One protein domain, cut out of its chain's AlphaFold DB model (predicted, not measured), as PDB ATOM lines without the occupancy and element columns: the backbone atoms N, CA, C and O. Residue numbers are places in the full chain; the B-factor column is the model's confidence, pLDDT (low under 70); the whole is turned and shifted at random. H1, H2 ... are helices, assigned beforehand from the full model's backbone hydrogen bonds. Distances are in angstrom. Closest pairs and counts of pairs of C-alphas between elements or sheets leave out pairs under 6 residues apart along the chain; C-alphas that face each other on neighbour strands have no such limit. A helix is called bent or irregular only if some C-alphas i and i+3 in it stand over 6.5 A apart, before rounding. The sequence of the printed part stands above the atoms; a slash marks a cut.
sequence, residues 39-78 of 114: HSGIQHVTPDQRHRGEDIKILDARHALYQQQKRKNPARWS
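AT A GLANCE: This is residues 39 to 78 of the 114 residues of the protein "Integrase catalytic domain-containing protein" of Algicoccus marinus (UniProt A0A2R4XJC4). One long helix, H2, makes most of the length of a thin rod, and a looser stretch at each end of it turns to the same side, like a wide, shallow U. At the end of H2 where it begins, residues 39 to 46 and the short helix H1 make a small loop, and at its other end residues 73 to 78 form a short tail that bends away from the helix line. The printed part has 40 residues with two named helices, H1 then H2, and no named strand, and its class is all helix. The whole is loose, with a radius of gyration of the C-alphas of 12.6 A, and spans 37 by 17 by 8 A.

IN THESE COORDINATES: The printed part begins at His 39, with its C-alpha at (35.304, 35.116, -41.774), and residues 39 to 46 come before the first named helix. H1 is residues 47 to 51, Pro 47 to His 51, with C-alpha 47 at (33.027, 30.119, -46.166). H2 is residues 55 to 72, Asp 55 to Lys 72, and measures 25.6 A from first to last C-alpha. It ends with C-alpha 72 at (54.273, 26.974, -22.663), and residues 73 to 78 follow.

HOW THE PARTS SIT: A tight link of 3 residues joins H1 to H2. The two helices are close but not clearly touching, with 1 pair of C-alphas within 8 A. Their closest C-alphas, those of Gln 49 and Asp 55, are 5.8 A apart, while their centres are 19.1 A apart. Residues 60 to 68, which belong to H2, stand free, and so do residues 71 to 76. In H1 and H2 every O i to N i+4 pair is within hydrogen-bond range, and neither helix is bent.

THE WHOLE: The two C-alphas farthest apart are those of Arg 52 and Ala 75, 37.1 A. The first and last printed C-alphas, of His 39 and Ser 78, are 24.8 A apart. The printed part has no cut. The mean pLDDT of the printed part is 95.9, and no printed residue is under 70.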
ATOM      1  N   HIS A  39      36.451  34.371 -42.269       91.69
ATOM      2  CA  HIS A  39      35.304  35.116 -41.774       91.69
ATOM      3  C   HIS A  39      35.149  34.991 -40.247       91.69
ATOM      4  O   HIS A  39      35.034  33.897 -39.689       91.69
ATOM      5  N   SER A  40      35.137  36.124 -39.538       90.88
ATOM      6  CA  SER A  40      35.117  36.160 -38.065       90.88
ATOM      7  C   SER A  40      33.864  35.518 -37.463       90.88
ATOM      8  O   SER A  40      33.968  34.829 -36.451       90.88
ATOM      9  N   GLY A  41      32.707  35.670 -38.117       90.75
ATOM     10  CA  GLY A  41      31.438  35.066 -37.689       90.75
ATOM     11  C   GLY A  41      31.398  33.534 -37.738       90.75
ATOM     12  O   GLY A  41      30.484  32.941 -37.187       90.75
ATOM     13  N   ILE A  42      32.390  32.894 -38.367       93.75
ATOM     14  CA  ILE A  42      32.541  31.430 -38.430       93.75
ATOM     15  C   ILE A  42      33.919  31.007 -37.901       93.75
ATOM     16  O   ILE A  42      34.553  30.092 -38.407       93.75
ATOM     17  N   GLN A  43      34.421  31.718 -36.888       95.62
ATOM     18  CA  GLN A  43      35.700  31.428 -36.230       95.62
ATOM     19  C   GLN A  43      36.914  31.409 -37.176       95.62
ATOM     20  O   GLN A  43      37.840  30.609 -37.031       95.62
ATOM     21  N   HIS A  44      36.957  32.341 -38.133       95.00
ATOM     22  CA  HIS A  44      38.088  32.529 -39.049       95.00
ATOM     23  C   HIS A  44      38.439  31.287 -39.889       95.00
ATOM     24  O   HIS A  44      39.617  31.037 -40.183       95.00
ATOM     25  N   VAL A  45      37.444  30.495 -40.273       96.44
ATOM     26  CA  VAL A  45      37.538  29.584 -41.426       96.44
ATOM     27  C   VAL A  45      37.012  30.301 -42.667       96.44
ATOM     28  O   VAL A  45      36.395  31.368 -42.554       96.44
ATOM     29  N   THR A  46      37.302  29.774 -43.851       96.75
ATOM     30  CA  THR A  46      36.717  30.322 -45.076       96.75
ATOM     31  C   THR A  46      35.282  29.810 -45.241       96.75
ATOM     32  O   THR A  46      34.963  28.717 -44.759       96.75
ATOM     33  N   PRO A  47      34.386  30.577 -45.886       95.56
ATOM     34  CA  PRO A  47      33.027  30.119 -46.166       95.56
ATOM     35  C   PRO A  47      32.985  28.756 -46.864       95.56
ATOM     36  O   PRO A  47      32.177  27.909 -46.499       95.56
ATOM     37  N   ASP A  48      33.902  28.519 -47.800       97.25
ATOM     38  CA  ASP A  48      34.047  27.258 -48.525       97.25
ATOM     39  C   ASP A  48      34.479  26.082 -47.624       97.25
ATOM     40  O   ASP A  48      33.881  25.009 -47.669       97.25
ATOM     41  N   GLN A  49      35.446  26.292 -46.721       97.31
ATOM     42  CA  GLN A  49      35.842  25.280 -45.727       97.31
ATOM     43  C   GLN A  49      34.670  24.878 -44.830       97.31
ATOM     44  O   GLN A  49      34.448  23.696 -44.574       97.31
ATOM     45  N   ARG A  50      33.891  25.861 -44.367       95.44
ATOM     46  CA  ARG A  50      32.678  25.595 -43.590       95.44
ATOM     47  C   ARG A  50      31.625  24.870 -44.417       95.44
ATOM     48  O   ARG A  50      30.992  23.954 -43.909       95.44
ATOM     49  N   HIS A  51      31.434  25.268 -45.673       94.31
ATOM     50  CA  HIS A  51      30.475  24.621 -46.563       94.31
ATOM     51  C   HIS A  51      30.787  23.131 -46.755       94.31
ATOM     52  O   HIS A  51      29.873  22.312 -46.748       94.31
ATOM     53  N   ARG A  52      32.074  22.767 -46.832       96.56
ATOM     54  CA  ARG A  52      32.530  21.368 -46.879       96.56
ATOM     55  C   ARG A  52      32.594  20.660 -45.516       96.56
ATOM     56  O   ARG A  52      32.963  19.490 -45.467       96.56
ATOM     57  N   GLY A  53      32.273  21.338 -44.410       95.12
ATOM     58  CA  GLY A  53      32.370  20.781 -43.052       95.12
ATOM     59  C   GLY A  53      33.806  20.559 -42.554       95.12
ATOM     60  O   GLY A  53      34.037  19.822 -41.596       95.12
ATOM     61  N   GLU A  54      34.797  21.175 -43.200       97.19
ATOM     62  CA  GLU A  54      36.210  21.096 -42.802       97.19
ATOM     63  C   GLU A  54      36.510  21.951 -41.564       97.19
ATOM     64  O   GLU A  54      37.549  21.781 -40.918       97.19
ATOM     65  N   ASP A  55      35.602  22.868 -41.222       96.56
ATOM     66  CA  ASP A  55      35.741  23.792 -40.105       96.56
ATOM     67  C   ASP A  55      35.956  23.067 -38.778       96.56
ATOM     68  O   ASP A  55      36.829  23.482 -38.024       96.56
ATOM     69  N   ILE A  56      35.272  21.947 -38.538       96.00
ATOM     70  CA  ILE A  56      35.435  21.129 -37.324       96.00
ATOM     71  C   ILE A  56      36.911  20.760 -37.108       96.00
ATOM     72  O   ILE A  56      37.521  21.147 -36.111       96.00
ATOM     73  N   LYS A  57      37.529  20.097 -38.094       97.75
ATOM     74  CA  LYS A  57      38.923  19.631 -38.000       97.75
ATOM     75  C   LYS A  57      39.908  20.795 -37.866       97.75
ATOM     76  O   LYS A  57      40.871  20.717 -37.102       97.75
ATOM     77  N   ILE A  58      39.681  21.878 -38.611       97.50
ATOM     78  CA  ILE A  58      40.540  23.070 -38.583       97.50
ATOM     79  C   ILE A  58      40.493  23.735 -37.206       97.50
ATOM     80  O   ILE A  58      41.523  24.166 -36.675       97.50
ATOM     81  N   LEU A  59      39.297  23.854 -36.640       97.75
ATOM     82  CA  LEU A  59      39.065  24.525 -35.375       97.75
ATOM     83  C   LEU A  59      39.587  23.712 -34.188       97.75
ATOM     84  O   LEU A  59      40.257  24.288 -33.327       97.75
ATOM     85  N   ASP A  60      39.416  22.391 -34.203       97.75
ATOM     86  CA  ASP A  60      39.987  21.491 -33.196       97.75
ATOM     87  C   ASP A  60      41.518  21.587 -33.159       97.75
ATOM     88  O   ASP A  60      42.122  21.771 -32.095       97.75
ATOM     89  N   ALA A  61      42.165  21.567 -34.330       97.94
ATOM     90  CA  ALA A  61      43.615  21.717 -34.434       97.94
ATOM     91  C   ALA A  61      44.097  23.076 -33.889       97.94
ATOM     92  O   ALA A  61      45.096  23.151 -33.164       97.94
ATOM     93  N   ARG A  62      43.370  24.164 -34.185       97.44
ATOM     94  CA  ARG A  62      43.671  25.499 -33.635       97.44
ATOM     95  C   ARG A  62      43.489  25.545 -32.126       97.44
ATOM     96  O   ARG A  62      44.322  26.141 -31.444       97.44
ATOM     97  N   HIS A  63      42.439  24.917 -31.602       97.38
ATOM     98  CA  HIS A  63      42.205  24.851 -30.167       97.38
ATOM     99  C   HIS A  63      43.364  24.156 -29.451       97.38
ATOM    100  O   HIS A  63      43.954  24.734 -28.536       97.38
ATOM    101  N   ALA A  64      43.761  22.974 -29.926       97.69
ATOM    102  CA  ALA A  64      44.875  22.216 -29.366       97.69
ATOM    103  C   ALA A  64      46.189  23.017 -29.378       97.69
ATOM    104  O   ALA A  64      46.893  23.081 -28.365       97.69
ATOM    105  N   LEU A  65      46.490  23.692 -30.495       97.38
ATOM    106  CA  LEU A  65      47.670  24.547 -30.611       97.38
ATOM    107  C   LEU A  65      47.633  25.692 -29.591       97.38
ATOM    108  O   LEU A  65      48.608  25.909 -28.876       97.38
ATOM    109  N   TYR A  66      46.512  26.408 -29.482       96.56
ATOM    110  CA  TYR A  66      46.383  27.530 -28.548       96.56
ATOM    111  C   TYR A  66      46.548  27.084 -27.093       96.56
ATOM    112  O   TYR A  66      47.240  27.759 -26.329       96.56
ATOM    113  N   GLN A  67      45.981  25.935 -26.721       96.62
ATOM    114  CA  GLN A  67      46.167  25.362 -25.387       96.62
ATOM    115  C   GLN A  67      47.630  24.998 -25.130       96.62
ATOM    116  O   GLN A  67      48.176  25.313 -24.073       96.62
ATOM    117  N   GLN A  68      48.305  24.388 -26.108       97.06
ATOM    118  CA  GLN A  68      49.726  24.074 -25.988       97.06
ATOM    119  C   GLN A  68      50.570  25.339 -25.789       97.06
ATOM    120  O   GLN A  68      51.430  25.363 -24.910       97.06
ATOM    121  N   GLN A  69      50.321  26.390 -26.571       96.81
ATOM    122  CA  GLN A  69      51.072  27.641 -26.472       96.81
ATOM    123  C   GLN A  69      50.804  28.369 -25.150       96.81
ATOM    124  O   GLN A  69      51.747  28.862 -24.530       96.81
ATOM    125  N   LYS A  70      49.554  28.355 -24.665       96.44
ATOM    126  CA  LYS A  70      49.202  28.894 -23.347       96.44
ATOM    127  C   LYS A  70      49.935  28.168 -22.218       96.44
ATOM    128  O   LYS A  70      50.469  28.828 -21.336       96.44
ATOM    129  N   ARG A  71      50.019  26.832 -22.263       95.81
ATOM    130  CA  ARG A  71      50.795  26.050 -21.280       95.81
ATOM    131  C   ARG A  71      52.288  26.384 -21.312       95.81
ATOM    132  O   ARG A  71      52.912  26.410 -20.261       95.81
ATOM    133  N   LYS A  72      52.849  26.638 -22.499       97.19
ATOM    134  CA  LYS A  72      54.273  26.974 -22.663       97.19
ATOM    135  C   LYS A  72      54.628  28.354 -22.106       97.19
ATOM    136  O   LYS A  72      55.701  28.502 -21.545       97.19
ATOM    137  N   ASN A  73      53.762  29.355 -22.276       95.56
ATOM    138  CA  ASN A  73      54.060  30.739 -21.889       95.56
ATOM    139  C   ASN A  73      52.858  31.419 -21.210       95.56
ATOM    140  O   ASN A  73      52.313  32.375 -21.763       95.56
ATOM    141  N   PRO A  74      52.426  30.967 -20.019       94.44
ATOM    142  CA  PRO A  74      51.171  31.408 -19.409       94.44
ATOM    143  C   PRO A  74      51.095  32.923 -19.174       94.44
ATOM    144  O   PRO A  74      50.030  33.497 -19.367       94.44
ATOM    145  N   ALA A  75      52.218  33.590 -18.879       95.94
ATOM    146  CA  ALA A  75      52.279  35.042 -18.666       95.94
ATOM    147  C   ALA A  75      51.818  35.881 -19.877       95.94
ATOM    148  O   ALA A  75      51.402  37.024 -19.712       95.94
ATOM    149  N   ARG A  76      51.849  35.324 -21.099       95.56
ATOM    150  CA  ARG A  76      51.350  36.001 -22.310       95.56
ATOM    151  C   ARG A  76      49.816  36.012 -22.395       95.56
ATOM    152  O   ARG A  76      49.254  36.770 -23.184       95.56
ATOM    153  N   TRP A  77      49.123  35.174 -21.624       94.56
ATOM    154  CA  TRP A  77      47.664  35.083 -21.630       94.56
ATOM    155  C   TRP A  77      47.089  35.609 -20.319       94.56
ATOM    156  O   TRP A  77      47.259  35.000 -19.269       94.56
ATOM    157  N   SER A  78      46.310  36.687 -20.399       91.88
ATOM    158  CA  SER A  78      45.555  37.219 -19.257       91.88
ATOM    159  C   SER A  78      44.356  36.349 -18.853       91.88
ATOM    160  O   SER A  78      43.801  36.530 -17.775       91.88
TER     161      SER A  78